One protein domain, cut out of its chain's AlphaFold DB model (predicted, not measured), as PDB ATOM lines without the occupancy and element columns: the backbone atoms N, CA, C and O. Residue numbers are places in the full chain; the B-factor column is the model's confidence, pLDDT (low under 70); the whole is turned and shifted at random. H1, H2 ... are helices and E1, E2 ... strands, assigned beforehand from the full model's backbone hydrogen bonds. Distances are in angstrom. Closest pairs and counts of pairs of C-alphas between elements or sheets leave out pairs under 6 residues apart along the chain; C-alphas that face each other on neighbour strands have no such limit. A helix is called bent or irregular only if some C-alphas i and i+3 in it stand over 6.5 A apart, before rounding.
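AT A GLANCE: This is residues 102 to 164 and 177 to 329 of the 387 residues of the protein "OrfB_Zn_ribbon domain-containing protein" of Mycobacterium pseudokansasii (UniProt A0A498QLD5). A twisted sheet of five strands has H7 packed on one face and H5 on the other, and from this body a long arm of two helices, H2 and H1, reaches away and makes most of the length. Two small hairpins, E6 with E7 and E8 with E9, and a long loop, residues 266 to 284, add to the body, with H8 near H7. The printed part has 216 residues with eight named helices and nine named strands, in the order E1 E2 E3 H1 H2 E4 H3 H4 H5 E5 H6 E6 E7 H7 E8 E9 H8. The large sheet runs E3 E2 E1 E4 E5 and is mixed; the class is mixed, helices and strands. The whole is loose, with a radius of gyration of the C-alphas of 21.4 A, and elongated, spanning 67 by 39 by 32 A.

IN THESE COORDINATES: E1, residues 102 to 106, begins at C-alpha 102 at (47.294, 89.156, 59.097). E2, residues 110 to 116, is 20.1 A long, and E3, residues 122 to 128, is 20.5 A. H1, residues 137 to 154, is 24.9 A long. H2, residues 177 to 209, is the longest helix at 47.9 A; its C-alpha 177 is at (80.909, 105.925, 23.504). E4 holds residues 214 to 218, H3 residues 222 to 228 and H4 residues 230 to 236. H5, residues 238 to 251, is 20.2 A long. E5 is residues 258 to 260, H6 262 to 265, E6 285 to 287, E7 293 to 295, H7 296 to 304, E8 307 to 309 and E9 315 to 317. H8, residues 319 to 328, ends with C-alpha 328 at (33.386, 92.476, 64.735); it is irregular, but only just: C-alphas 324 and 327 are 6.9 A apart.

HOW THE PARTS SIT: E1, E2 and E3 form a meander, each strand the antiparallel neighbour of the one before, in two hairpins; N 103 and O 114 are 2.8 A apart, N 113 and O 125 2.8 A. E1 and E4 are parallel, with N 102 and O 214 at 2.8 A. E4 and E5 are parallel, with N 258 and O 215 at 2.9 A; with H3, H4 and H5 between them they make a strand-helix-strand unit, two parallel neighbour strands joined through helices. Three layers result from helices on both faces of the sheet: H7 and H5 lie on opposite faces. H7 has a height over the sheet of 6.8 A and lies over E2 and E1; the closest C-alphas of H7 and E1 are those of Ala 301 and Phe 104, 4.6 A. H5 has a height of 9.4 A and runs along the strands, at 25 degrees to E4 on the local plane. H2 only grazes the sheet, with residues 208 to 209. H2 touches H5 with residues 198 to 209 alone, closest at the C-alphas of His 201 and Leu 241, 5.3 A, at a steep tilt of 49 degrees, the same way. H2 touches H1 with residues 179 to 189 alone, closest at Thr 182 and Leu 147, C-alphas 6.2 A apart, at a shallow tilt of 29 degrees, opposite ways. H3 and H4 only just touch, only at the corner, with 3 pairs of C-alphas within 8 A, the closest those of Gln 226 and Val 233, 6.0 A. The hairpin E6 and E7 has N 286 and O 294 at 2.8 A, and the hairpin E8 and E9 N 308 and O 316 at 2.9 A. The closest C-alphas of H6 and E9 are those of Thr 265 and Arg 316, 5.6 A. H7 and H8 are close but not clearly touching, the C-alphas of Leu 303 and Ala 322 being 6.3 A apart. Every O i to N i+4 pair is within hydrogen-bond range in H1, H2, H3, H4, H5 and H7; in H8 4 of 6 are, and H6 is too short for such a pair.

THE WHOLE: The two C-alphas farthest apart are those of Asp 119 and Gly 157, 68.5 A. Residues 165 to 176 are not printed, and C-alphas 164 and 177 are 24.9 A apart across the cut, in the link from H1 to H2. The link from H6 to E6, 19 residues, is long. Mean pLDDT of the printed part is 90.4; residues 132 to 137 and residue 254 are under 70.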
ATOM      1  N   VAL A 102      47.360  88.319  60.295       95.88
ATOM      2  CA  VAL A 102      47.294  89.156  59.097       95.88
ATOM      3  C   VAL A 102      46.985  88.277  57.899       95.88
ATOM      4  O   VAL A 102      47.697  87.314  57.626       95.88
ATOM      5  N   SER A 103      45.972  88.632  57.124       97.25
ATOM      6  CA  SER A 103      45.749  88.051  55.809       97.25
ATOM      7  C   SER A 103      45.725  89.130  54.743       97.25
ATOM      8  O   SER A 103      45.300  90.257  54.989       97.25
ATOM      9  N   PHE A 104      46.228  88.815  53.556       96.88
ATOM     10  CA  PHE A 104      46.159  89.745  52.443       96.88
ATOM     11  C   PHE A 104      45.863  89.053  51.114       96.88
ATOM     12  O   PHE A 104      46.391  87.979  50.815       96.88
ATOM     13  N   ASP A 105      45.060  89.728  50.295       95.19
ATOM     14  CA  ASP A 105      44.835  89.400  48.892       95.19
ATOM     15  C   ASP A 105      45.713  90.305  48.020       95.19
ATOM     16  O   ASP A 105      45.781  91.529  48.197       95.19
ATOM     17  N   LEU A 106      46.428  89.693  47.080       93.81
ATOM     18  CA  LEU A 106      47.329  90.398  46.182       93.81
ATOM     19  C   LEU A 106      46.708  90.492  44.796       93.81
ATOM     20  O   LEU A 106      46.494  89.502  44.101       93.81
ATOM     21  N   GLY A 107      46.583  91.729  44.324       89.56
ATOM     22  CA  GLY A 107      46.453  92.040  42.912       89.56
ATOM     23  C   GLY A 107      47.813  92.373  42.278       89.56
ATOM     24  O   GLY A 107      48.796  92.675  42.961       89.56
ATOM     25  N   PRO A 108      47.905  92.443  40.935       86.06
ATOM     26  CA  PRO A 108      49.144  92.833  40.257       86.06
ATOM     27  C   PRO A 108      49.660  94.238  40.617       86.06
ATOM     28  O   PRO A 108      50.810  94.558  40.311       86.06
ATOM     29  N   SER A 109      48.809  95.112  41.169       86.94
ATOM     30  CA  SER A 109      49.146  96.513  41.486       86.94
ATOM     31  C   SER A 109      48.652  97.004  42.848       86.94
ATOM     32  O   SER A 109      49.007  98.117  43.231       86.94
ATOM     33  N   GLU A 110      47.866  96.207  43.564       91.31
ATOM     34  CA  GLU A 110      47.162  96.575  44.797       91.31
ATOM     35  C   GLU A 110      47.240  95.406  45.774       91.31
ATOM     36  O   GLU A 110      47.449  94.264  45.358       91.31
ATOM     37  N   ILE A 111      47.121  95.714  47.057       95.38
ATOM     38  CA  ILE A 111      47.021  94.745  48.139       95.38
ATOM     39  C   ILE A 111      45.804  95.115  48.980       95.38
ATOM     40  O   ILE A 111      45.647  96.278  49.356       95.38
ATOM     41  N   ALA A 112      44.949  94.135  49.241       96.19
ATOM     42  CA  ALA A 112      43.918  94.224  50.259       96.19
ATOM     43  C   ALA A 112      44.418  93.476  51.492       96.19
ATOM     44  O   ALA A 112      44.949  92.375  51.367       96.19
ATOM     45  N   VAL A 113      44.308  94.089  52.661       97.06
ATOM     46  CA  VAL A 113      44.822  93.553  53.920       97.06
ATOM     47  C   VAL A 113      43.674  93.489  54.907       97.06
ATOM     48  O   VAL A 113      42.931  94.458  55.028       97.06
ATOM     49  N   SER A 114      43.596  92.386  55.637       97.19
ATOM     50  CA  SER A 114      42.728  92.209  56.789       97.19
ATOM     51  C   SER A 114      43.571  91.749  57.972       97.19
ATOM     52  O   SER A 114      44.457  90.905  57.840       97.19
ATOM     53  N   VAL A 115      43.321  92.331  59.136       96.69
ATOM     54  CA  VAL A 115      44.032  92.044  60.381       96.69
ATOM     55  C   VAL A 115      43.003  91.679  61.430       96.69
ATOM     56  O   VAL A 115      42.136  92.497  61.724       96.69
ATOM     57  N   GLN A 116      43.140  90.497  62.020       95.94
ATOM     58  CA  GLN A 116      42.409  90.091  63.214       95.94
ATOM     59  C   GLN A 116      43.309  90.250  64.439       95.94
ATOM     60  O   GLN A 116      44.459  89.812  64.434       95.94
ATOM     61  N   ARG A 117      42.796  90.890  65.485       92.88
ATOM     62  CA  ARG A 117      43.483  91.056  66.771       92.88
ATOM     63  C   ARG A 117      43.162  89.903  67.720       92.88
ATOM     64  O   ARG A 117      42.269  89.099  67.461       92.88
ATOM     65  N   SER A 118      43.871  89.852  68.844       89.56
ATOM     66  CA  SER A 118      43.651  88.872  69.914       89.56
ATOM     67  C   SER A 118      42.232  88.916  70.500       89.56
ATOM     68  O   SER A 118      41.679  87.874  70.839       89.56
ATOM     69  N   ASP A 119      41.582  90.084  70.507       90.50
ATOM     70  CA  ASP A 119      40.174  90.263  70.903       90.50
ATOM     71  C   ASP A 119      39.149  89.830  69.829       90.50
ATOM     72  O   ASP A 119      37.961  90.128  69.947       90.50
ATOM     73  N   ARG A 120      39.599  89.141  68.768       90.56
ATOM     74  CA  ARG A 120      38.827  88.698  67.590       90.56
ATOM     75  C   ARG A 120      38.269  89.814  66.709       90.56
ATOM     76  O   ARG A 120      37.763  89.505  65.627       90.56
ATOM     77  N   THR A 121      38.398  91.080  67.104       93.50
ATOM     78  CA  THR A 121      38.020  92.194  66.238       93.50
ATOM     79  C   THR A 121      38.945  92.273  65.040       93.50
ATOM     80  O   THR A 121      40.121  91.893  65.105       93.50
ATOM     81  N   TRP A 122      38.411  92.766  63.928       95.00
ATOM     82  CA  TRP A 122      39.178  92.860  62.700       95.00
ATOM     83  C   TRP A 122      39.057  94.230  62.044       95.00
ATOM     84  O   TRP A 122      38.096  94.969  62.241       95.00
ATOM     85  N   MET A 123      40.074  94.572  61.267       95.00
ATOM     86  CA  MET A 123      40.111  95.760  60.419       95.00
ATOM     87  C   MET A 123      40.693  95.385  59.070       95.00
ATOM     88  O   MET A 123      41.510  94.464  58.983       95.00
ATOM     89  N   GLY A 124      40.335  96.120  58.026       94.44
ATOM     90  CA  GLY A 124      40.943  95.912  56.728       94.44
ATOM     91  C   GLY A 124      41.001  97.173  55.885       94.44
ATOM     92  O   GLY A 124      40.278  98.138  56.108       94.44
ATOM     93  N   TRP A 125      41.922  97.181  54.930       94.62
ATOM     94  CA  TRP A 125      42.129  98.302  54.024       94.62
ATOM     95  C   TRP A 125      42.716  97.826  52.699       94.62
ATOM     96  O   TRP A 125      43.292  96.743  52.590       94.62
ATOM     97  N   ILE A 126      42.608  98.672  51.677       93.38
ATOM     98  CA  ILE A 126      43.223  98.446  50.369       93.38
ATOM     99  C   ILE A 126      44.239  99.550  50.123       93.38
ATOM    100  O   ILE A 126      43.927 100.735  50.249       93.38
ATOM    101  N   GLU A 127      45.454  99.180  49.725       92.06
ATOM    102  CA  GLU A 127      46.453 100.150  49.295       92.06
ATOM    103  C   GLU A 127      47.177  99.732  47.999       92.06
ATOM    104  O   GLU A 127      47.383  98.548  47.714       92.06
ATOM    105  N   PRO A 128      47.592 100.700  47.168       90.44
ATOM    106  CA  PRO A 128      48.397 100.419  45.991       90.44
ATOM    107  C   PRO A 128      49.793  99.907  46.371       90.44
ATOM    108  O   PRO A 128      50.550 100.549  47.103       90.44
ATOM    109  N   LEU A 129      50.204  98.782  45.776       89.19
ATOM    110  CA  LEU A 129      51.524  98.200  46.018       89.19
ATOM    111  C   LEU A 129      52.613  99.152  45.560       89.19
ATOM    112  O   LEU A 129      52.643  99.557  44.399       89.19
ATOM    113  N   ALA A 130      53.544  99.472  46.453       82.94
ATOM    114  CA  ALA A 130      54.657 100.356  46.145       82.94
ATOM    115  C   ALA A 130      54.209 101.652  45.428       82.94
ATOM    116  O   ALA A 130      54.821 102.095  44.456       82.94
ATOM    117  N   ASP A 131      53.120 102.263  45.903       72.12
ATOM    118  CA  ASP A 131      52.506 103.451  45.292       72.12
ATOM    119  C   ASP A 131      53.469 104.638  45.145       72.12
ATOM    120  O   ASP A 131      53.476 105.373  44.156       72.12
ATOM    121  N   ARG A 132      54.395 104.752  46.102       65.00
ATOM    122  CA  ARG A 132      55.476 105.743  46.094       65.00
ATOM    123  C   ARG A 132      56.558 105.466  45.048       65.00
ATOM    124  O   ARG A 132      57.556 106.189  45.001       65.00
ATOM    125  N   ILE A 133      56.393 104.477  44.164       67.69
ATOM    126  CA  ILE A 133      57.128 104.410  42.893       67.69
ATOM    127  C   ILE A 133      56.547 105.476  41.956       67.69
ATOM    128  O   ILE A 133      56.038 105.221  40.869       67.69
ATOM    129  N   ARG A 134      56.697 106.735  42.360       59.16
ATOM    130  CA  ARG A 134      56.654 107.887  41.469       59.16
ATOM    131  C   ARG A 134      58.075 108.184  41.016       59.16
ATOM    132  O   ARG A 134      58.608 109.265  41.221       59.16
ATOM    133  N   LEU A 135      58.732 107.185  40.435       53.53
ATOM    134  CA  LEU A 135      60.045 107.367  39.833       53.53
ATOM    135  C   LEU A 135      59.886 107.450  38.331       53.53
ATOM    136  O   LEU A 135      59.104 106.720  37.731       53.53
ATOM    137  N   ASN A 136      60.622 108.406  37.780       56.84
ATOM    138  CA  ASN A 136      60.580 108.983  36.448       56.84
ATOM    139  C   ASN A 136      60.583 107.941  35.307       56.84
ATOM    140  O   ASN A 136      61.522 107.853  34.516       56.84
ATOM    141  N   THR A 137      59.506 107.157  35.182       65.06
ATOM    142  CA  THR A 137      59.296 106.225  34.069       65.06
ATOM    143  C   THR A 137      59.388 106.977  32.755       65.06
ATOM    144  O   THR A 137      59.807 106.401  31.763       65.06
ATOM    145  N   VAL A 138      59.093 108.280  32.745       72.19
ATOM    146  CA  VAL A 138      59.356 109.182  31.627       72.19
ATOM    147  C   VAL A 138      60.855 109.273  31.307       72.19
ATOM    148  O   VAL A 138      61.208 109.019  30.159       72.19
ATOM    149  N   ARG A 139      61.752 109.558  32.263       81.50
ATOM    150  CA  ARG A 139      63.218 109.537  32.049       81.50
ATOM    151  C   ARG A 139      63.710 108.164  31.605       81.50
ATOM    152  O   ARG A 139      64.431 108.099  30.611       81.50
ATOM    153  N   LEU A 140      63.284 107.081  32.261       85.69
ATOM    154  CA  LEU A 140      63.662 105.724  31.849       85.69
ATOM    155  C   LEU A 140      63.197 105.438  30.413       85.69
ATOM    156  O   LEU A 140      63.995 105.016  29.582       85.69
ATOM    157  N   ARG A 141      61.939 105.757  30.082       84.44
ATOM    158  CA  ARG A 141      61.390 105.626  28.722       84.44
ATOM    159  C   ARG A 141      62.151 106.494  27.722       84.44
ATOM    160  O   ARG A 141      62.410 106.036  26.614       84.44
ATOM    161  N   ARG A 142      62.516 107.731  28.074       89.75
ATOM    162  CA  ARG A 142      63.301 108.636  27.214       89.75
ATOM    163  C   ARG A 142      64.687 108.054  26.936       89.75
ATOM    164  O   ARG A 142      65.081 108.008  25.774       89.75
ATOM    165  N   ARG A 143      65.385 107.551  27.960       91.31
ATOM    166  CA  ARG A 143      66.696 106.897  27.813       91.31
ATOM    167  C   ARG A 143      66.610 105.600  27.012       91.31
ATOM    168  O   ARG A 143      67.401 105.419  26.098       91.31
ATOM    169  N   GLN A 144      65.605 104.762  27.261       91.81
ATOM    170  CA  GLN A 144      65.358 103.548  26.473       91.81
ATOM    171  C   GLN A 144      65.051 103.868  25.005       91.81
ATOM    172  O   GLN A 144      65.589 103.220  24.118       91.81
ATOM    173  N   ARG A 145      64.246 104.903  24.722       92.94
ATOM    174  CA  ARG A 145      63.991 105.367  23.346       92.94
ATOM    175  C   ARG A 145      65.243 105.937  22.685       92.94
ATOM    176  O   ARG A 145      65.440 105.731  21.495       92.94
ATOM    177  N   ARG A 146      66.079 106.665  23.433       94.44
ATOM    178  CA  ARG A 146      67.378 107.142  22.940       94.44
ATOM    179  C   ARG A 146      68.278 105.961  22.583       94.44
ATOM    180  O   ARG A 146      68.843 105.971  21.498       94.44
ATOM    181  N   LEU A 147      68.353 104.951  23.449       93.88
ATOM    182  CA  LEU A 147      69.118 103.732  23.202       93.88
ATOM    183  C   LEU A 147      68.583 102.958  21.989       93.88
ATOM    184  O   LEU A 147      69.376 102.527  21.166       93.88
ATOM    185  N   ASP A 148      67.259 102.846  21.827       92.31
ATOM    186  CA  ASP A 148      66.632 102.227  20.645       92.31
ATOM    187  C   ASP A 148      66.977 102.986  19.352       92.31
ATOM    188  O   ASP A 148      67.319 102.357  18.357       92.31
ATOM    189  N   ARG A 149      66.984 104.328  19.361       92.94
ATOM    190  CA  ARG A 149      67.442 105.119  18.201       92.94
ATOM    191  C   ARG A 149      68.927 104.913  17.903       92.94
ATOM    192  O   ARG A 149      69.288 104.744  16.747       92.94
ATOM    193  N   GLN A 150      69.771 104.894  18.936       93.38
ATOM    194  CA  GLN A 150      71.203 104.609  18.790       93.38
ATOM    195  C   GLN A 150      71.444 103.204  18.233       93.38
ATOM    196  O   GLN A 150      72.326 103.031  17.403       93.38
ATOM    197  N   HIS A 151      70.645 102.224  18.656       91.44
ATOM    198  CA  HIS A 151      70.705 100.862  18.141       91.44
ATOM    199  C   HIS A 151      70.301 100.806  16.664       91.44
ATOM    200  O   HIS A 151      71.017 100.227  15.859       91.44
ATOM    201  N   ARG A 152      69.200 101.464  16.286       91.00
ATOM    202  CA  ARG A 152      68.751 101.537  14.885       91.00
ATOM    203  C   ARG A 152      69.781 102.174  13.964       91.00
ATOM    204  O   ARG A 152      69.961 101.679  12.864       91.00
ATOM    205  N   ALA A 153      70.440 103.238  14.416       90.06
ATOM    206  CA  ALA A 153      71.483 103.900  13.642       90.06
ATOM    207  C   ALA A 153      72.785 103.082  13.601       90.06
ATOM    208  O   ALA A 153      73.421 102.994  12.562       90.06
ATOM    209  N   GLY A 154      73.180 102.479  14.727       88.81
ATOM    210  CA  GLY A 154      74.451 101.760  14.856       88.81
ATOM    211  C   GLY A 154      74.421 100.300  14.403       88.81
ATOM    212  O   GLY A 154      75.474  99.685  14.297       88.81
ATOM    213  N   SER A 155      73.241  99.721  14.178       89.69
ATOM    214  CA  SER A 155      73.082  98.403  13.560       89.69
ATOM    215  C   SER A 155      71.738  98.308  12.820       89.69
ATOM    216  O   SER A 155      70.815  97.619  13.271       89.69
ATOM    217  N   PRO A 156      71.585  99.003  11.673       87.94
ATOM    218  CA  PRO A 156      70.349  98.964  10.887       87.94
ATOM    219  C   PRO A 156      69.981  97.540  10.451       87.94
ATOM    220  O   PRO A 156      68.806  97.178  10.453       87.94
ATOM    221  N   GLY A 157      70.992  96.703  10.184       87.94
ATOM    222  CA  GLY A 157      70.837  95.295   9.809       87.94
ATOM    223  C   GLY A 157      70.080  94.437  10.831       87.94
ATOM    224  O   GLY A 157      69.526  93.406  10.447       87.94
ATOM    225  N   CYS A 158      69.966  94.871  12.093       89.31
ATOM    226  CA  CYS A 158      69.153  94.205  13.121       89.31
ATOM    227  C   CYS A 158      67.638  94.440  12.964       89.31
ATOM    228  O   CYS A 158      66.840  93.844  13.694       89.31
ATOM    229  N   PHE A 159      67.209  95.305  12.043       90.38
ATOM    230  CA  PHE A 159      65.808  95.668  11.851       90.38
ATOM    231  C   PHE A 159      65.316  95.263  10.456       90.38
ATOM    232  O   PHE A 159      66.059  95.284   9.481       90.38
ATOM    233  N   ARG A 160      64.052  94.841  10.368       89.88
ATOM    234  CA  ARG A 160      63.350  94.613   9.097       89.88
ATOM    235  C   ARG A 160      62.892  95.947   8.496       89.88
ATOM    236  O   ARG A 160      62.864  96.956   9.201       89.88
ATOM    237  N   ALA A 161      62.456  95.930   7.235       87.38
ATOM    238  CA  ALA A 161      61.911  97.106   6.545       87.38
ATOM    239  C   ALA A 161      60.702  97.734   7.277       87.38
ATOM    240  O   ALA A 161      60.595  98.953   7.375       87.38
ATOM    241  N   ASP A 162      59.851  96.922   7.917       89.38
ATOM    242  CA  ASP A 162      58.740  97.388   8.771       89.38
ATOM    243  C   ASP A 162      59.202  97.988  10.128       89.38
ATOM    244  O   ASP A 162      58.413  98.466  10.959       89.38
ATOM    245  N   GLY A 163      60.513  97.956  10.380       83.06
ATOM    246  CA  GLY A 163      61.193  98.455  11.561       83.06
ATOM    247  C   GLY A 163      61.081  97.568  12.806       83.06
ATOM    248  O   GLY A 163      61.469  98.011  13.903       83.06
ATOM    249  N   THR A 164      60.563  96.343  12.667       87.81
ATOM    250  CA  THR A 164      60.619  95.308  13.706       87.81
ATOM    251  C   THR A 164      62.043  94.787  13.871       87.81
ATOM    252  O   THR A 164      62.815  94.730  12.921       87.81
ATOM    253  N   ARG A 177      80.719 105.447  22.115       92.25
ATOM    254  CA  ARG A 177      80.909 105.925  23.504       92.25
ATOM    255  C   ARG A 177      79.598 106.439  24.110       92.25
ATOM    256  O   ARG A 177      79.248 106.095  25.239       92.25
ATOM    257  N   THR A 178      78.820 107.184  23.326       93.00
ATOM    258  CA  THR A 178      77.513 107.710  23.737       93.00
ATOM    259  C   THR A 178      76.487 106.602  23.975       93.00
ATOM    260  O   THR A 178      75.727 106.680  24.936       93.00
ATOM    261  N   ALA A 179      76.447 105.556  23.143       92.31
ATOM    262  CA  ALA A 179      75.545 104.417  23.337       92.31
ATOM    263  C   ALA A 179      75.931 103.558  24.553       92.31
ATOM    264  O   ALA A 179      75.049 103.112  25.296       92.31
ATOM    265  N   LYS A 180      77.236 103.381  24.810       92.31
ATOM    266  CA  LYS A 180      77.744 102.754  26.042       92.31
ATOM    267  C   LYS A 180      77.265 103.530  27.274       92.31
ATOM    268  O   LYS A 180      76.635 102.939  28.148       92.31
ATOM    269  N   ARG A 181      77.428 104.860  27.287       92.62
ATOM    270  CA  ARG A 181      76.931 105.726  28.374       92.62
ATOM    271  C   ARG A 181      75.415 105.625  28.559       92.62
ATOM    272  O   ARG A 181      74.964 105.405  29.678       92.62
ATOM    273  N   THR A 182      74.625 105.698  27.480       94.06
ATOM    274  CA  THR A 182      73.162 105.532  27.574       94.06
ATOM    275  C   THR A 182      72.782 104.162  28.151       94.06
ATOM    276  O   THR A 182      71.839 104.076  28.934       94.06
ATOM    277  N   THR A 183      73.502 103.093  27.793       92.62
ATOM    278  CA  THR A 183      73.266 101.740  28.334       92.62
ATOM    279  C   THR A 183      73.492 101.719  29.848       92.62
ATOM    280  O   THR A 183      72.622 101.257  30.587       92.62
ATOM    281  N   THR A 184      74.611 102.282  30.312       92.62
ATOM    282  CA  THR A 184      74.925 102.425  31.742       92.62
ATOM    283  C   THR A 184      73.860 103.236  32.476       92.62
ATOM    284  O   THR A 184      73.380 102.817  33.528       92.62
ATOM    285  N   ASP A 185      73.420 104.353  31.894       91.62
ATOM    286  CA  ASP A 185      72.375 105.198  32.470       91.62
ATOM    287  C   ASP A 185      71.029 104.468  32.581       91.62
ATOM    288  O   ASP A 185      70.279 104.697  33.527       91.62
ATOM    289  N   VAL A 186      70.684 103.608  31.614       92.44
ATOM    290  CA  VAL A 186      69.472 102.772  31.669       92.44
ATOM    291  C   VAL A 186      69.600 101.713  32.765       92.44
ATOM    292  O   VAL A 186      68.659 101.529  33.542       92.44
ATOM    293  N   ALA A 187      70.751 101.043  32.864       91.50
ATOM    294  CA  ALA A 187      71.011 100.037  33.893       91.50
ATOM    295  C   ALA A 187      70.945 100.633  35.312       91.50
ATOM    296  O   ALA A 187      70.313 100.057  36.198       91.50
ATOM    297  N   GLU A 188      71.514 101.824  35.511       91.81
ATOM    298  CA  GLU A 188      71.480 102.538  36.789       91.81
ATOM    299  C   GLU A 188      70.048 102.913  37.207       91.81
ATOM    300  O   GLU A 188      69.683 102.743  38.371       91.81
ATOM    301  N   GLU A 189      69.190 103.347  36.277       89.31
ATOM    302  CA  GLU A 189      67.773 103.605  36.584       89.31
ATOM    303  C   GLU A 189      67.029 102.322  36.976       89.31
ATOM    304  O   GLU A 189      66.258 102.315  37.938       89.31
ATOM    305  N   HIS A 190      67.281 101.209  36.280       88.62
ATOM    306  CA  HIS A 190      66.705  99.916  36.655       88.62
ATOM    307  C   HIS A 190      67.161  99.465  38.050       88.62
ATOM    308  O   HIS A 190      66.328  99.005  38.838       88.62
ATOM    309  N   ARG A 191      68.445  99.653  38.386       90.81
ATOM    310  CA  ARG A 191      69.002  99.375  39.717       90.81
ATOM    311  C   ARG A 191      68.326 100.223  40.797       90.81
ATOM    312  O   ARG A 191      67.901  99.680  41.816       90.81
ATOM    313  N   ARG A 192      68.184 101.535  40.570       88.69
ATOM    314  CA  ARG A 192      67.499 102.460  41.494       88.69
ATOM    315  C   ARG A 192      66.050 102.051  41.728       88.69
ATOM    316  O   ARG A 192      65.627 101.962  42.876       88.69
ATOM    317  N   LEU A 193      65.316 101.727  40.664       87.31
ATOM    318  CA  LEU A 193      63.938 101.240  40.764       87.31
ATOM    319  C   LEU A 193      63.848  99.931  41.560       87.31
ATOM    320  O   LEU A 193      62.964  99.788  42.401       87.31
ATOM    321  N   ALA A 194      64.768  98.988  41.334       89.25
ATOM    322  CA  ALA A 194      64.818  97.742  42.096       89.25
ATOM    323  C   ALA A 194      65.090  97.983  43.587       89.25
ATOM    324  O   ALA A 194      64.427  97.382  44.433       89.25
ATOM    325  N   GLN A 195      66.016  98.884  43.920       90.12
ATOM    326  CA  GLN A 195      66.316  99.223  45.310       90.12
ATOM    327  C   GLN A 195      65.165  99.974  45.993       90.12
ATOM    328  O   GLN A 195      64.865  99.716  47.159       90.12
ATOM    329  N   HIS A 196      64.470 100.852  45.265       88.94
ATOM    330  CA  HIS A 196      63.285 101.540  45.778       88.94
ATOM    331  C   HIS A 196      62.156 100.553  46.088       88.94
ATOM    332  O   HIS A 196      61.602 100.588  47.181       88.94
ATOM    333  N   ARG A 197      61.895  99.585  45.191       91.00
ATOM    334  CA  ARG A 197      60.947  98.482  45.447       91.00
ATOM    335  C   ARG A 197      61.297  97.696  46.707       91.00
ATOM    336  O   ARG A 197      60.420  97.443  47.522       91.00
ATOM    337  N   LYS A 198      62.577  97.353  46.896       91.94
ATOM    338  CA  LYS A 198      63.049  96.669  48.113       91.94
ATOM    339  C   LYS A 198      62.781  97.490  49.375       91.94
ATOM    340  O   LYS A 198      62.398  96.916  50.386       91.94
ATOM    341  N   THR A 199      62.969  98.806  49.303       91.19
ATOM    342  CA  THR A 199      62.736  99.720  50.430       91.19
ATOM    343  C   THR A 199      61.248  99.803  50.766       91.19
ATOM    344  O   THR A 199      60.869  99.594  51.914       91.19
ATOM    345  N   LEU A 200      60.396 100.030  49.761       91.75
ATOM    346  CA  LEU A 200      58.947 100.137  49.944       91.75
ATOM    347  C   LEU A 200      58.335  98.840  50.472       91.75
ATOM    348  O   LEU A 200      57.607  98.878  51.458       91.75
ATOM    349  N   HIS A 201      58.688  97.696  49.884       94.62
ATOM    350  CA  HIS A 201      58.201  96.396  50.358       94.62
ATOM    351  C   HIS A 201      58.791  96.008  51.709       94.62
ATOM    352  O   HIS A 201      58.125  95.355  52.501       94.62
ATOM    353  N   GLY A 202      60.014  96.448  52.021       93.25
ATOM    354  CA  GLY A 202      60.581  96.309  53.360       93.25
ATOM    355  C   GLY A 202      59.766  97.061  54.414       93.25
ATOM    356  O   GLY A 202      59.488  96.492  55.470       93.25
ATOM    357  N   GLY A 203      59.364  98.298  54.104       92.44
ATOM    358  CA  GLY A 203      58.516  99.132  54.957       92.44
ATOM    359  C   GLY A 203      57.090  98.601  55.094       92.44
ATOM    360  O   GLY A 203      56.590  98.514  56.209       92.44
ATOM    361  N   LEU A 204      56.455  98.183  53.993       94.25
ATOM    362  CA  LEU A 204      55.144  97.529  54.034       94.25
ATOM    363  C   LEU A 204      55.194  96.246  54.869       94.25
ATOM    364  O   LEU A 204      54.396  96.108  55.782       94.25
ATOM    365  N   ALA A 205      56.182  95.375  54.653       94.31
ATOM    366  CA  ALA A 205      56.310  94.158  55.449       94.31
ATOM    367  C   ALA A 205      56.494  94.440  56.950       94.31
ATOM    368  O   ALA A 205      55.925  93.740  57.773       94.31
ATOM    369  N   ASN A 206      57.249  95.485  57.318       93.31
ATOM    370  CA  ASN A 206      57.347  95.906  58.722       93.31
ATOM    371  C   ASN A 206      56.005  96.388  59.282       93.31
ATOM    372  O   ASN A 206      55.687  96.057  60.414       93.31
ATOM    373  N   ARG A 207      55.229  97.162  58.507       93.56
ATOM    374  CA  ARG A 207      53.893  97.611  58.931       93.56
ATOM    375  C   ARG A 207      52.955  96.430  59.156       93.56
ATOM    376  O   ARG A 207      52.275  96.405  60.166       93.56
ATOM    377  N   LEU A 208      52.952  95.455  58.247       94.06
ATOM    378  CA  LEU A 208      52.130  94.254  58.390       94.06
ATOM    379  C   LEU A 208      52.550  93.433  59.614       94.06
ATOM    380  O   LEU A 208      51.704  93.060  60.410       94.06
ATOM    381  N   LEU A 209      53.851  93.229  59.827       92.81
ATOM    382  CA  LEU A 209      54.338  92.475  60.989       92.81
ATOM    383  C   LEU A 209      54.098  93.174  62.325       92.81
ATOM    384  O   LEU A 209      53.956  92.499  63.338       92.81
ATOM    385  N   ALA A 210      54.003  94.505  62.336       93.38
ATOM    386  CA  ALA A 210      53.596  95.241  63.528       93.38
ATOM    387  C   ALA A 210      52.163  94.894  63.972       93.38
ATOM    388  O   ALA A 210      51.823  95.128  65.125       93.38
ATOM    389  N   HIS A 211      51.341  94.324  63.083       93.44
ATOM    390  CA  HIS A 211      50.041  93.763  63.441       93.44
ATOM    391  C   HIS A 211      50.119  92.301  63.884       93.44
ATOM    392  O   HIS A 211      49.336  91.904  64.739       93.44
ATOM    393  N   GLY A 212      51.031  91.509  63.319       91.56
ATOM    394  CA  GLY A 212      51.080  90.072  63.568       91.56
ATOM    395  C   GLY A 212      52.155  89.342  62.773       91.56
ATOM    396  O   GLY A 212      52.383  89.662  61.605       91.56
ATOM    397  N   ALA A 213      52.803  88.349  63.390       90.31
ATOM    398  CA  ALA A 213      53.705  87.423  62.693       90.31
ATOM    399  C   ALA A 213      53.000  86.188  62.111       90.31
ATOM    400  O   ALA A 213      53.591  85.525  61.257       90.31
ATOM    401  N   ASP A 214      51.760  85.897  62.520       92.62
ATOM    402  CA  ASP A 214      50.910  84.928  61.826       92.62
ATOM    403  C   ASP A 214      50.333  85.588  60.573       92.62
ATOM    404  O   ASP A 214      49.493  86.490  60.645       92.62
ATOM    405  N   VAL A 215      50.852  85.191  59.414       94.56
ATOM    406  CA  VAL A 215      50.535  85.822  58.137       94.56
ATOM    407  C   VAL A 215      50.075  84.768  57.140       94.56
ATOM    408  O   VAL A 215      50.762  83.768  56.933       94.56
ATOM    409  N   ALA A 216      48.960  85.035  56.459       95.31
ATOM    410  CA  ALA A 216      48.393  84.172  55.431       95.31
ATOM    411  C   ALA A 216      48.132  84.926  54.117       95.31
ATOM    412  O   ALA A 216      47.710  86.082  54.117       95.31
ATOM    413  N   CYS A 217      48.342  84.273  52.977       95.88
ATOM    414  CA  CYS A 217      47.956  84.816  51.676       95.88
ATOM    415  C   CYS A 217      47.690  83.719  50.647       95.88
ATOM    416  O   CYS A 217      48.111  82.577  50.804       95.88
ATOM    417  N   GLU A 218      47.053  84.084  49.538       94.06
ATOM    418  CA  GLU A 218      46.890  83.175  48.408       94.06
ATOM    419  C   GLU A 218      48.246  82.753  47.811       94.06
ATOM    420  O   GLU A 218      49.143  83.571  47.572       94.06
ATOM    421  N   LYS A 219      48.380  81.461  47.492       92.81
ATOM    422  CA  LYS A 219      49.504  80.933  46.715       92.81
ATOM    423  C   LYS A 219      49.331  81.288  45.239       92.81
ATOM    424  O   LYS A 219      48.554  80.668  44.509       92.81
ATOM    425  N   LEU A 220      50.090  82.283  44.789       89.75
ATOM    426  CA  LEU A 220      50.012  82.813  43.428       89.75
ATOM    427  C   LEU A 220      51.043  82.198  42.474       89.75
ATOM    428  O   LEU A 220      52.205  81.985  42.826       89.75
ATOM    429  N   ASP A 221      50.648  82.035  41.207       89.81
ATOM    430  CA  ASP A 221      51.580  81.754  40.111       89.81
ATOM    431  C   ASP A 221      52.174  83.058  39.548       89.81
ATOM    432  O   ASP A 221      51.617  83.732  38.667       89.81
ATOM    433  N   TYR A 222      53.368  83.393  40.036       86.00
ATOM    434  CA  TYR A 222      54.113  84.563  39.582       86.00
ATOM    435  C   TYR A 222      54.559  84.479  38.116       86.00
ATOM    436  O   TYR A 222      54.737  85.526  37.488       86.00
ATOM    437  N   VAL A 223      54.717  83.282  37.538       88.44
ATOM    438  CA  VAL A 223      55.066  83.110  36.118       88.44
ATOM    439  C   VAL A 223      53.875  83.503  35.248       88.44
ATOM    440  O   VAL A 223      54.026  84.299  34.314       88.44
ATOM    441  N   SER A 224      52.677  83.017  35.579       89.44
ATOM    442  CA  SER A 224      51.435  83.442  34.922       89.44
ATOM    443  C   SER A 224      51.223  84.952  35.048       89.44
ATOM    444  O   SER A 224      50.941  85.635  34.057       89.44
ATOM    445  N   TRP A 225      51.456  85.522  36.231       89.12
ATOM    446  CA  TRP A 225      51.363  86.967  36.437       89.12
ATOM    447  C   TRP A 225      52.360  87.764  35.596       89.12
ATOM    448  O   TRP A 225      51.996  88.798  35.036       89.12
ATOM    449  N   GLN A 226      53.602  87.298  35.452       89.06
ATOM    450  CA  GLN A 226      54.584  87.949  34.580       89.06
ATOM    451  C   GLN A 226      54.152  87.922  33.107       89.06
ATOM    452  O   GLN A 226      54.372  88.902  32.396       89.06
ATOM    453  N   LYS A 227      53.497  86.845  32.651       91.00
ATOM    454  CA  LYS A 227      52.973  86.730  31.279       91.00
ATOM    455  C   LYS A 227      51.761  87.638  31.044       91.00
ATOM    456  O   LYS A 227      51.699  88.323  30.021       91.00
ATOM    457  N   ASN A 228      50.825  87.670  31.991       91.06
ATOM    458  CA  ASN A 228      49.541  88.363  31.851       91.06
ATOM    459  C   ASN A 228      49.608  89.850  32.238       91.06
ATOM    460  O   ASN A 228      48.978  90.695  31.597       91.06
ATOM    461  N   PHE A 229      50.431  90.197  33.230       89.06
ATOM    462  CA  PHE A 229      50.569  91.546  33.785       89.06
ATOM    463  C   PHE A 229      52.033  92.028  33.830       89.06
ATOM    464  O   PHE A 229      52.471  92.582  34.843       89.06
ATOM    465  N   PRO A 230      52.811  91.919  32.732       87.06
ATOM    466  CA  PRO A 230      54.261  92.147  32.744       87.06
ATOM    467  C   PRO A 230      54.657  93.540  33.235       87.06
ATOM    468  O   PRO A 230      55.680  93.711  33.891       87.06
ATOM    469  N   ARG A 231      53.854  94.563  32.914       84.31
ATOM    470  CA  ARG A 231      54.133  95.945  33.334       84.31
ATOM    471  C   ARG A 231      53.900  96.125  34.827       84.31
ATOM    472  O   ARG A 231      54.787  96.633  35.503       84.31
ATOM    473  N   SER A 232      52.746  95.685  35.320       86.69
ATOM    474  CA  SER A 232      52.401  95.783  36.736       86.69
ATOM    475  C   SER A 232      53.372  94.977  37.586       86.69
ATOM    476  O   SER A 232      53.966  95.539  38.493       86.69
ATOM    477  N   VAL A 233      53.666  93.726  37.223       89.06
ATOM    478  CA  VAL A 233      54.620  92.896  37.974       89.06
ATOM    479  C   VAL A 233      56.025  93.498  37.973       89.06
ATOM    480  O   VAL A 233      56.650  93.579  39.027       89.06
ATOM    481  N   ARG A 234      56.520  93.986  36.829       86.38
ATOM    482  CA  ARG A 234      57.833  94.648  36.756       86.38
ATOM    483  C   ARG A 234      57.897  95.904  37.626       86.38
ATOM    484  O   ARG A 234      58.917  96.156  38.272       86.38
ATOM    485  N   ASP A 235      56.844  96.714  37.590       83.75
ATOM    486  CA  ASP A 235      56.846  98.033  38.215       83.75
ATOM    487  C   ASP A 235      56.516  97.941  39.716       83.75
ATOM    488  O   ASP A 235      57.140  98.643  40.503       83.75
ATOM    489  N   ARG A 236      55.616  97.037  40.119       87.62
ATOM    490  CA  ARG A 236      55.073  96.895  41.483       87.62
ATOM    491  C   ARG A 236      55.721  95.755  42.277       87.62
ATOM    492  O   ARG A 236      55.768  95.827  43.496       87.62
ATOM    493  N   ALA A 237      56.281  94.747  41.607       91.38
ATOM    494  CA  ALA A 237      56.957  93.576  42.186       91.38
ATOM    495  C   ALA A 237      56.226  92.914  43.377       91.38
ATOM    496  O   ALA A 237      56.811  92.816  44.454       91.38
ATOM    497  N   PRO A 238      54.984  92.433  43.201       92.19
ATOM    498  CA  PRO A 238      54.225  91.749  44.257       92.19
ATOM    499  C   PRO A 238      54.963  90.528  44.830       92.19
ATOM    500  O   PRO A 238      55.049  90.379  46.042       92.19
ATOM    501  N   GLY A 239      55.610  89.715  43.985       93.19
ATOM    502  CA  GLY A 239      56.387  88.560  44.461       93.19
ATOM    503  C   GLY A 239      57.557  88.929  45.381       93.19
ATOM    504  O   GLY A 239      57.894  88.166  46.280       93.19
ATOM    505  N   LEU A 240      58.128  90.133  45.230       93.75
ATOM    506  CA  LEU A 240      59.154  90.628  46.152       93.75
ATOM    507  C   LEU A 240      58.562  90.929  47.536       93.75
ATOM    508  O   LEU A 240      59.261  90.757  48.526       93.75
ATOM    509  N   LEU A 241      57.306  91.379  47.629       94.50
ATOM    510  CA  LEU A 241      56.642  91.555  48.921       94.50
ATOM    511  C   LEU A 241      56.432  90.206  49.613       94.50
ATOM    512  O   LEU A 241      56.799  90.078  50.774       94.50
ATOM    513  N   VAL A 242      55.925  89.199  48.900       94.56
ATOM    514  CA  VAL A 242      55.690  87.858  49.466       94.56
ATOM    515  C   VAL A 242      56.990  87.213  49.943       94.56
ATOM    516  O   VAL A 242      57.059  86.725  51.067       94.56
ATOM    517  N   GLU A 243      58.069  87.308  49.160       93.44
ATOM    518  CA  GLU A 243      59.402  86.872  49.598       93.44
ATOM    519  C   GLU A 243      59.866  87.616  50.866       93.44
ATOM    520  O   GLU A 243      60.460  87.023  51.771       93.44
ATOM    521  N   ARG A 244      59.590  88.928  50.960       93.12
ATOM    522  CA  ARG A 244      59.917  89.728  52.149       93.12
ATOM    523  C   ARG A 244      59.101  89.310  53.365       93.12
ATOM    524  O   ARG A 244      59.701  89.234  54.434       93.12
ATOM    525  N   MET A 245      57.803  89.061  53.201       93.50
ATOM    526  CA  MET A 245      56.919  88.595  54.268       93.50
ATOM    527  C   MET A 245      57.369  87.234  54.781       93.50
ATOM    528  O   MET A 245      57.620  87.121  55.973       93.50
ATOM    529  N   ARG A 246      57.608  86.263  53.887       91.56
ATOM    530  CA  ARG A 246      58.074  84.916  54.251       91.56
ATOM    531  C   ARG A 246      59.300  84.961  55.158       91.56
ATOM    532  O   ARG A 246      59.236  84.500  56.289       91.56
ATOM    533  N   ARG A 247      60.373  85.626  54.709       89.12
ATOM    534  CA  ARG A 247      61.612  85.712  55.501       89.12
ATOM    535  C   ARG A 247      61.400  86.425  56.838       89.12
ATOM    536  O   ARG A 247      62.016  86.062  57.832       89.12
ATOM    537  N   LYS A 248      60.615  87.507  56.857       89.06
ATOM    538  CA  LYS A 248      60.470  88.314  58.072       89.06
ATOM    539  C   LYS A 248      59.525  87.686  59.099       89.06
ATOM    540  O   LYS A 248      59.803  87.853  60.277       89.06
ATOM    541  N   ALA A 249      58.477  86.982  58.671       87.25
ATOM    542  CA  ALA A 249      57.612  86.206  59.561       87.25
ATOM    543  C   ALA A 249      58.421  85.114  60.279       87.25
ATOM    544  O   ALA A 249      58.423  85.067  61.505       87.25
ATOM    545  N   GLU A 250      59.240  84.365  59.527       85.69
ATOM    546  CA  GLU A 250      60.168  83.366  60.083       85.69
ATOM    547  C   GLU A 250      61.156  84.001  61.083       85.69
ATOM    548  O   GLU A 250      61.313  83.528  62.204       85.69
ATOM    549  N   SER A 251      61.777  85.138  60.731       83.19
ATOM    550  CA  SER A 251      62.711  85.842  61.640       83.19
ATOM    551  C   SER A 251      62.029  86.429  62.890       83.19
ATOM    552  O   SER A 251      62.678  86.682  63.906       83.19
ATOM    553  N   ALA A 252      60.722  86.687  62.823       81.31
ATOM    554  CA  ALA A 252      59.926  87.206  63.931       81.31
ATOM    555  C   ALA A 252      59.498  86.110  64.925       81.31
ATOM    556  O   ALA A 252      58.861  86.429  65.926       81.31
ATOM    557  N   GLY A 253      59.882  84.848  64.695       73.62
ATOM    558  CA  GLY A 253      59.455  83.707  65.511       73.62
ATOM    559  C   GLY A 253      58.013  83.275  65.246       73.62
ATOM    560  O   GLY A 253      57.492  82.457  65.994       73.62
ATOM    561  N   GLY A 254      57.370  83.828  64.212       69.56
ATOM    562  CA  GLY A 254      56.099  83.316  63.718       69.56
ATOM    563  C   GLY A 254      56.304  82.086  62.841       69.56
ATOM    564  O   GLY A 254      57.422  81.765  62.425       69.56
ATOM    565  N   ASN A 255      55.198  81.425  62.509       75.44
ATOM    566  CA  ASN A 255      55.211  80.381  61.495       75.44
ATOM    567  C   ASN A 255      55.607  80.963  60.133       75.44
ATOM    568  O   ASN A 255      55.457  82.156  59.848       75.44
ATOM    569  N   ARG A 256      56.108  80.093  59.255       80.88
ATOM    570  CA  ARG A 256      56.306  80.449  57.852       80.88
ATOM    571  C   ARG A 256      54.989  80.971  57.273       80.88
ATOM    572  O   ARG A 256      53.939  80.394  57.534       80.88
ATOM    573  N   LEU A 257      55.079  82.029  56.459       90.12
ATOM    574  CA  LEU A 257      53.949  82.600  55.715       90.12
ATOM    575  C   LEU A 257      53.057  81.486  55.145       90.12
ATOM    576  O   LEU A 257      53.523  80.689  54.324       90.12
ATOM    577  N   TYR A 258      51.796  81.455  55.573       93.12
ATOM    578  CA  TYR A 258      50.836  80.442  55.162       93.12
ATOM    579  C   TYR A 258      50.267  80.788  53.781       93.12
ATOM    580  O   TYR A 258      49.421  81.668  53.628       93.12
ATOM    581  N   GLU A 259      50.783  80.112  52.756       94.00
ATOM    582  CA  GLU A 259      50.376  80.296  51.361       94.00
ATOM    583  C   GLU A 259      49.324  79.253  50.966       94.00
ATOM    584  O   GLU A 259      49.676  78.149  50.544       94.00
ATOM    585  N   PHE A 260      48.043  79.605  51.083       94.00
ATOM    586  CA  PHE A 260      46.937  78.671  50.859       94.00
ATOM    587  C   PHE A 260      46.539  78.539  49.382       94.00
ATOM    588  O   PHE A 260      46.706  79.451  48.565       94.00
ATOM    589  N   ASN A 261      45.998  77.376  49.019       92.44
ATOM    590  CA  ASN A 261      45.630  77.046  47.647       92.44
ATOM    591  C   ASN A 261      44.418  77.861  47.157       92.44
ATOM    592  O   ASN A 261      43.337  77.853  47.744       92.44
ATOM    593  N   THR A 262      44.585  78.531  46.018       87.81
ATOM    594  CA  THR A 262      43.560  79.385  45.392       87.81
ATOM    595  C   THR A 262      42.410  78.605  44.755       87.81
ATOM    596  O   THR A 262      41.300  79.123  44.621       87.81
ATOM    597  N   THR A 263      42.655  77.353  44.366       86.62
ATOM    598  CA  THR A 263      41.682  76.486  43.686       86.62
ATOM    599  C   THR A 263      40.734  75.818  44.672       86.62
ATOM    600  O   THR A 263      39.562  75.652  44.353       86.62
ATOM    601  N   THR A 264      41.212  75.450  45.864       88.06
ATOM    602  CA  THR A 264      40.366  74.815  46.890       88.06
ATOM    603  C   THR A 264      39.523  75.846  47.637       88.06
ATOM    604  O   THR A 264      38.337  75.622  47.886       88.06
ATOM    605  N   THR A 265      40.108  77.008  47.939       89.56
ATOM    606  CA  THR A 265      39.456  78.067  48.721       89.56
ATOM    607  C   THR A 265      38.539  78.944  47.867       89.56
ATOM    608  O   THR A 265      37.425  79.265  48.276       89.56
ATOM    609  N   THR A 266      38.946  79.301  46.642       91.69
ATOM    610  CA  THR A 266      38.179  80.155  45.713       91.69
ATOM    611  C   THR A 266      37.645  81.445  46.360       91.69
ATOM    612  O   THR A 266      36.499  81.840  46.123       91.69
ATOM    613  N   LEU A 267      38.449  82.114  47.193       93.50
ATOM    614  CA  LEU A 267      37.983  83.209  48.060       93.50
ATOM    615  C   LEU A 267      37.333  84.362  47.286       93.50
ATOM    616  O   LEU A 267      36.226  84.777  47.617       93.50
ATOM    617  N   SER A 268      37.923  84.774  46.162       91.88
ATOM    618  CA  SER A 268      37.353  85.813  45.282       91.88
ATOM    619  C   SER A 268      35.951  85.495  44.725       91.88
ATOM    620  O   SER A 268      35.218  86.379  44.252       91.88
ATOM    621  N   GLN A 269      35.548  84.223  44.761       93.50
ATOM    622  CA  GLN A 269      34.251  83.741  44.294       93.50
ATOM    623  C   GLN A 269      33.264  83.512  45.439       93.50
ATOM    624  O   GLN A 269      32.059  83.616  45.197       93.50
ATOM    625  N   SER A 270      33.767  83.261  46.645       94.94
ATOM    626  CA  SER A 270      33.000  82.870  47.826       94.94
ATOM    627  C   SER A 270      32.378  84.067  48.548       94.94
ATOM    628  O   SER A 270      32.858  85.197  48.453       94.94
ATOM    629  N   CYS A 271      31.272  83.811  49.236       96.00
ATOM    630  CA  CYS A 271      30.594  84.728  50.145       96.00
ATOM    631  C   CYS A 271      30.496  84.084  51.536       96.00
ATOM    632  O   CYS A 271      30.604  82.864  51.651       96.00
ATOM    633  N   LEU A 272      30.238  84.882  52.576       94.62
ATOM    634  CA  LEU A 272      30.061  84.379  53.944       94.62
ATOM    635  C   LEU A 272      28.831  83.474  54.091       94.62
ATOM    636  O   LEU A 272      28.861  82.533  54.874       94.62
ATOM    637  N   CYS A 273      27.794  83.660  53.267       94.00
ATOM    638  CA  CYS A 273      26.643  82.750  53.234       94.00
ATOM    639  C   CYS A 273      26.931  81.393  52.558       94.00
ATOM    640  O   CYS A 273      26.013  80.610  52.344       94.00
ATOM    641  N   GLY A 274      28.172  81.132  52.134       92.81
ATOM    642  CA  GLY A 274      28.566  79.901  51.445       92.81
ATOM    643  C   GLY A 274      28.369  79.918  49.926       92.81
ATOM    644  O   GLY A 274      28.998  79.121  49.227       92.81
ATOM    645  N   ASN A 275      27.590  80.861  49.376       93.56
ATOM    646  CA  ASN A 275      27.398  80.964  47.927       93.56
ATOM    647  C   ASN A 275      28.709  81.263  47.187       93.56
ATOM    648  O   ASN A 275      29.486  82.147  47.562       93.56
ATOM    649  N   ARG A 276      28.912  80.572  46.059       93.81
ATOM    650  CA  ARG A 276      30.073  80.749  45.176       93.81
ATOM    651  C   ARG A 276      29.632  81.224  43.800       93.81
ATOM    652  O   ARG A 276      28.852  80.570  43.118       93.81
ATOM    653  N   LYS A 277      30.183  82.355  43.358       92.56
ATOM    654  CA  LYS A 277      29.916  82.922  42.029       92.56
ATOM    655  C   LYS A 277      31.210  83.362  41.369       92.56
ATOM    656  O   LYS A 277      31.921  84.217  41.909       92.56
ATOM    657  N   LYS A 278      31.481  82.821  40.176       92.12
ATOM    658  CA  LYS A 278      32.585  83.263  39.314       92.12
ATOM    659  C   LYS A 278      32.396  84.733  38.945       92.12
ATOM    660  O   LYS A 278      31.312  85.142  38.536       92.12
ATOM    661  N   LYS A 279      33.464  85.520  39.076       90.06
ATOM    662  CA  LYS A 279      33.471  86.960  38.781       90.06
ATOM    663  C   LYS A 279      34.584  87.269  37.779       90.06
ATOM    664  O   LYS A 279      35.692  86.750  37.931       90.06
ATOM    665  N   PRO A 280      34.343  88.108  36.758       90.19
ATOM    666  CA  PRO A 280      35.411  88.580  35.892       90.19
ATOM    667  C   PRO A 280      36.370  89.486  36.674       90.19
ATOM    668  O   PRO A 280      35.972  90.180  37.607       90.19
ATOM    669  N   LEU A 281      37.634  89.553  36.246       85.25
ATOM    670  CA  LEU A 281      38.664  90.361  36.917       85.25
ATOM    671  C   LEU A 281      38.278  91.842  37.070       85.25
ATOM    672  O   LEU A 281      38.661  92.467  38.055       85.25
ATOM    673  N   SER A 282      37.508  92.391  36.122       87.56
ATOM    674  CA  SER A 282      37.013  93.773  36.144       87.56
ATOM    675  C   SER A 282      35.922  94.031  37.182       87.56
ATOM    676  O   SER A 282      35.683  95.185  37.524       87.56
ATOM    677  N   GLN A 283      35.246  92.989  37.669       91.50
ATOM    678  CA  GLN A 283      34.247  93.115  38.720       91.50
ATOM    679  C   GLN A 283      34.953  93.119  40.076       91.50
ATOM    680  O   GLN A 283      35.409  92.083  40.563       91.50
ATOM    681  N   ARG A 284      35.060  94.318  40.649       90.00
ATOM    682  CA  ARG A 284      35.769  94.593  41.905       90.00
ATOM    683  C   ARG A 284      34.859  94.661  43.124       90.00
ATOM    684  O   ARG A 284      35.341  94.475  44.221       90.00
ATOM    685  N   GLY A 285      33.557  94.858  42.936       92.50
ATOM    686  CA  GLY A 285      32.581  94.753  44.019       92.50
ATOM    687  C   GLY A 285      32.050  93.328  44.161       92.50
ATOM    688  O   GLY A 285      31.639  92.709  43.169       92.50
ATOM    689  N   HIS A 286      32.018  92.833  45.391       94.06
ATOM    690  CA  HIS A 286      31.228  91.685  45.796       94.06
ATOM    691  C   HIS A 286      29.811  92.156  46.141       94.06
ATOM    692  O   HIS A 286      29.622  93.062  46.946       94.06
ATOM    693  N   ARG A 287      28.809  91.555  45.499       94.50
ATOM    694  CA  ARG A 287      27.391  91.753  45.813       94.50
ATOM    695  C   ARG A 287      26.743  90.380  45.816       94.50
ATOM    696  O   ARG A 287      26.787  89.705  44.783       94.50
ATOM    697  N   CYS A 288      26.210  89.972  46.959       94.62
ATOM    698  CA  CYS A 288      25.520  88.700  47.123       94.62
ATOM    699  C   CYS A 288      24.049  88.923  47.485       94.62
ATOM    700  O   CYS A 288      23.690  89.959  48.043       94.62
ATOM    701  N   GLU A 289      23.215  87.937  47.174       93.25
ATOM    702  CA  GLU A 289      21.784  87.917  47.501       93.25
ATOM    703  C   GLU A 289      21.536  87.874  49.014       93.25
ATOM    704  O   GLU A 289      20.540  88.415  49.473       93.25
ATOM    705  N   CYS A 290      22.488  87.368  49.809       92.12
ATOM    706  CA  CYS A 290      22.430  87.413  51.275       92.12
ATOM    707  C   CYS A 290      22.625  88.821  51.879       92.12
ATOM    708  O   CYS A 290      22.675  88.966  53.094       92.12
ATOM    709  N   GLY A 291      22.798  89.857  51.049       91.62
ATOM    710  CA  GLY A 291      22.916  91.249  51.486       91.62
ATOM    711  C   GLY A 291      24.346  91.790  51.578       91.62
ATOM    712  O   GLY A 291      24.522  93.009  51.585       91.62
ATOM    713  N   ILE A 292      25.373  90.932  51.553       92.81
ATOM    714  CA  ILE A 292      26.779  91.365  51.626       92.81
ATOM    715  C   ILE A 292      27.170  92.192  50.397       92.81
ATOM    716  O   ILE A 292      27.041  91.755  49.244       92.81
ATOM    717  N   LYS A 293      27.694  93.392  50.663       93.88
ATOM    718  CA  LYS A 293      28.182  94.360  49.676       93.88
ATOM    719  C   LYS A 293      29.529  94.911  50.145       93.88
ATOM    720  O   LYS A 293      29.551  95.741  51.040       93.88
ATOM    721  N   GLU A 294      30.622  94.474  49.526       92.62
ATOM    722  CA  GLU A 294      31.984  94.896  49.894       92.62
ATOM    723  C   GLU A 294      32.916  94.896  48.667       92.62
ATOM    724  O   GLU A 294      32.556  94.373  47.605       92.62
ATOM    725  N   ASP A 295      34.114  95.475  48.765       94.25
ATOM    726  CA  ASP A 295      35.184  95.201  47.808       94.25
ATOM    727  C   ASP A 295      35.556  93.709  47.822       94.25
ATOM    728  O   ASP A 295      35.692  93.061  48.858       94.25
ATOM    729  N   ARG A 296      35.702  93.144  46.626       94.44
ATOM    730  CA  ARG A 296      35.974  91.726  46.413       94.44
ATOM    731  C   ARG A 296      37.310  91.312  47.014       94.44
ATOM    732  O   ARG A 296      37.369  90.238  47.594       94.44
ATOM    733  N   ASP A 297      38.360  92.104  46.827       94.56
ATOM    734  CA  ASP A 297      39.695  91.730  47.293       94.56
ATOM    735  C   ASP A 297      39.800  91.938  48.815       94.56
ATOM    736  O   ASP A 297      40.443  91.142  49.495       94.56
ATOM    737  N   LEU A 298      39.098  92.933  49.376       95.00
ATOM    738  CA  LEU A 298      38.981  93.089  50.832       95.00
ATOM    739  C   LEU A 298      38.231  91.919  51.477       95.00
ATOM    740  O   LEU A 298      38.703  91.361  52.466       95.00
ATOM    741  N   LEU A 299      37.111  91.496  50.882       95.62
ATOM    742  CA  LEU A 299      36.399  90.306  51.339       95.62
ATOM    743  C   LEU A 299      37.281  89.053  51.218       95.62
ATOM    744  O   LEU A 299      37.335  88.274  52.159       95.62
ATOM    745  N   SER A 300      38.019  88.870  50.115       96.25
ATOM    746  CA  SER A 300      38.972  87.755  49.981       96.25
ATOM    747  C   SER A 300      40.035  87.770  51.081       96.25
ATOM    748  O   SER A 300      40.304  86.731  51.678       96.25
ATOM    749  N   ALA A 301      40.620  88.938  51.370       96.94
ATOM    750  CA  ALA A 301      41.610  89.096  52.430       96.94
ATOM    751  C   ALA A 301      41.010  88.777  53.806       96.94
ATOM    752  O   ALA A 301      41.643  88.100  54.608       96.94
ATOM    753  N   TYR A 302      39.769  89.200  54.068       97.50
ATOM    754  CA  TYR A 302      39.061  88.841  55.293       97.50
ATOM    755  C   TYR A 302      38.858  87.326  55.410       97.50
ATOM    756  O   TYR A 302      39.276  86.726  56.395       97.50
ATOM    757  N   LEU A 303      38.297  86.685  54.380       97.19
ATOM    758  CA  LEU A 303      38.088  85.234  54.370       97.19
ATOM    759  C   LEU A 303      39.408  84.466  54.559       97.19
ATOM    760  O   LEU A 303      39.425  83.413  55.190       97.19
ATOM    761  N   GLY A 304      40.522  85.015  54.066       97.12
ATOM    762  CA  GLY A 304      41.865  84.465  54.241       97.12
ATOM    763  C   GLY A 304      42.325  84.342  55.701       97.12
ATOM    764  O   GLY A 304      43.133  83.464  56.001       97.12
ATOM    765  N   LEU A 305      41.784  85.148  56.627       96.38
ATOM    766  CA  LEU A 305      42.025  85.005  58.074       96.38
ATOM    767  C   LEU A 305      41.475  83.682  58.626       96.38
ATOM    768  O   LEU A 305      41.979  83.167  59.621       96.38
ATOM    769  N   HIS A 306      40.464  83.122  57.963       96.31
ATOM    770  CA  HIS A 306      39.708  81.955  58.410       96.31
ATOM    771  C   HIS A 306      39.989  80.710  57.558       96.31
ATOM    772  O   HIS A 306      39.273  79.715  57.643       96.31
ATOM    773  N   VAL A 307      41.040  80.730  56.735       96.31
ATOM    774  CA  VAL A 307      41.492  79.534  56.017       96.31
ATOM    775  C   VAL A 307      42.318  78.654  56.953       96.31
ATOM    776  O   VAL A 307      43.182  79.139  57.699       96.31
ATOM    777  N   ARG A 308      42.043  77.349  56.909       92.88
ATOM    778  CA  ARG A 308      42.746  76.309  57.660       92.88
ATOM    779  C   ARG A 308      43.050  75.122  56.753       92.88
ATOM    780  O   ARG A 308      42.250  74.782  55.879       92.88
ATOM    781  N   THR A 309      44.177  74.468  56.993       92.75
ATOM    782  CA  THR A 309      44.492  73.181  56.372       92.75
ATOM    783  C   THR A 309      43.767  72.075  57.139       92.75
ATOM    784  O   THR A 309      43.897  71.981  58.358       92.75
ATOM    785  N   GLY A 310      42.964  71.273  56.438       88.31
ATOM    786  CA  GLY A 310      42.298  70.105  57.014       88.31
ATOM    787  C   GLY A 310      43.266  68.951  57.289       88.31
ATOM    788  O   GLY A 310      44.423  68.982  56.874       88.31
ATOM    789  N   ALA A 311      42.776  67.898  57.950       89.38
ATOM    790  CA  ALA A 311      43.566  66.693  58.239       89.38
ATOM    791  C   ALA A 311      44.071  65.971  56.970       89.38
ATOM    792  O   ALA A 311      45.091  65.295  56.998       89.38
ATOM    793  N   ASP A 312      43.382  66.161  55.846       90.62
ATOM    794  CA  ASP A 312      43.743  65.657  54.518       90.62
ATOM    795  C   ASP A 312      44.753  66.547  53.766       90.62
ATOM    796  O   ASP A 312      45.040  66.315  52.591       90.62
ATOM    797  N   GLY A 313      45.268  67.598  54.410       89.19
ATOM    798  CA  GLY A 313      46.217  68.533  53.812       89.19
ATOM    799  C   GLY A 313      45.593  69.553  52.852       89.19
ATOM    800  O   GLY A 313      46.330  70.312  52.222       89.19
ATOM    801  N   LEU A 314      44.260  69.601  52.721       92.38
ATOM    802  CA  LEU A 314      43.579  70.553  51.840       92.38
ATOM    803  C   LEU A 314      43.151  71.818  52.585       92.38
ATOM    804  O   LEU A 314      42.510  71.762  53.636       92.38
ATOM    805  N   ASP A 315      43.439  72.972  51.987       94.75
ATOM    806  CA  ASP A 315      43.034  74.267  52.529       94.75
ATOM    807  C   ASP A 315      41.540  74.513  52.304       94.75
ATOM    808  O   ASP A 315      41.056  74.496  51.162       94.75
ATOM    809  N   ARG A 316      40.821  74.784  53.394       94.44
ATOM    810  CA  ARG A 316      39.386  75.078  53.410       94.44
ATOM    811  C   ARG A 316      39.106  76.357  54.189       94.44
ATOM    812  O   ARG A 316      39.808  76.700  55.136       94.44
ATOM    813  N   LEU A 317      38.061  77.056  53.765       95.44
ATOM    814  CA  LEU A 317      37.530  78.214  54.473       95.44
ATOM    815  C   LEU A 317      36.637  77.739  55.624       95.44
ATOM    816  O   LEU A 317      35.647  77.051  55.377       95.44
ATOM    817  N   ASP A 318      36.963  78.145  56.848       95.38
ATOM    818  CA  ASP A 318      36.088  78.018  58.010       95.38
ATOM    819  C   ASP A 318      35.012  79.113  57.941       95.38
ATOM    820  O   ASP A 318      35.195  80.243  58.402       95.38
ATOM    821  N   LEU A 319      33.903  78.792  57.269       94.81
ATOM    822  CA  LEU A 319      32.793  79.724  57.075       94.81
ATOM    823  C   LEU A 319      32.129  80.114  58.394       94.81
ATOM    824  O   LEU A 319      31.661  81.242  58.502       94.81
ATOM    825  N   GLN A 320      32.081  79.218  59.380       94.88
ATOM    826  CA  GLN A 320      31.469  79.525  60.669       94.88
ATOM    827  C   GLN A 320      32.287  80.595  61.392       94.88
ATOM    828  O   GLN A 320      31.765  81.669  61.679       94.88
ATOM    829  N   ALA A 321      33.597  80.379  61.544       94.88
ATOM    830  CA  ALA A 321      34.474  81.366  62.169       94.88
ATOM    831  C   ALA A 321      34.491  82.710  61.415       94.88
ATOM    832  O   ALA A 321      34.609  83.767  62.038       94.88
ATOM    833  N   ALA A 322      34.379  82.680  60.082       95.62
ATOM    834  CA  ALA A 322      34.282  83.889  59.269       95.62
ATOM    835  C   ALA A 322      32.936  84.617  59.447       95.62
ATOM    836  O   ALA A 322      32.897  85.841  59.423       95.62
ATOM    837  N   ASN A 323      31.822  83.903  59.628       95.06
ATOM    838  CA  ASN A 323      30.536  84.541  59.921       95.06
ATOM    839  C   ASN A 323      30.536  85.165  61.319       95.06
ATOM    840  O   ASN A 323      30.124  86.312  61.458       95.06
ATOM    841  N   ASP A 324      31.064  84.458  62.319       94.06
ATOM    842  CA  ASP A 324      31.125  84.945  63.702       94.06
ATOM    843  C   ASP A 324      32.019  86.187  63.833       94.06
ATOM    844  O   ASP A 324      31.733  87.106  64.601       94.06
ATOM    845  N   GLY A 325      33.114  86.234  63.068       93.38
ATOM    846  CA  GLY A 325      34.043  87.359  63.083       93.38
ATOM    847  C   GLY A 325      33.571  88.576  62.287       93.38
ATOM    848  O   GLY A 325      33.999  89.689  62.590       93.38
ATOM    849  N   TRP A 326      32.723  88.404  61.267       94.25
ATOM    850  CA  TRP A 326      32.405  89.477  60.319       94.25
ATOM    851  C   TRP A 326      31.771  90.711  60.982       94.25
ATOM    852  O   TRP A 326      32.247  91.816  60.703       94.25
ATOM    853  N   PRO A 327      30.799  90.575  61.913       92.31
ATOM    854  CA  PRO A 327      30.219  91.706  62.638       92.31
ATOM    855  C   PRO A 327      31.215  92.472  63.518       92.31
ATOM    856  O   PRO A 327      30.969  93.627  63.846       92.31
ATOM    857  N   LEU A 328      32.355  91.869  63.881       90.88
ATOM    858  CA  LEU A 328      33.386  92.476  64.735       90.88
ATOM    859  C   LEU A 328      34.330  93.414  63.958       90.88
ATOM    860  O   LEU A 328      35.489  93.615  64.343       90.88
ATOM    861  N   HIS A 329      33.851  93.958  62.840       88.38
ATOM    862  CA  HIS A 329      34.597  94.880  62.003       88.38
ATOM    863  C   HIS A 329      34.724  96.249  62.676       88.38
ATOM    864  O   HIS A 329      33.732  96.903  62.994       88.38
TER     865      HIS A 329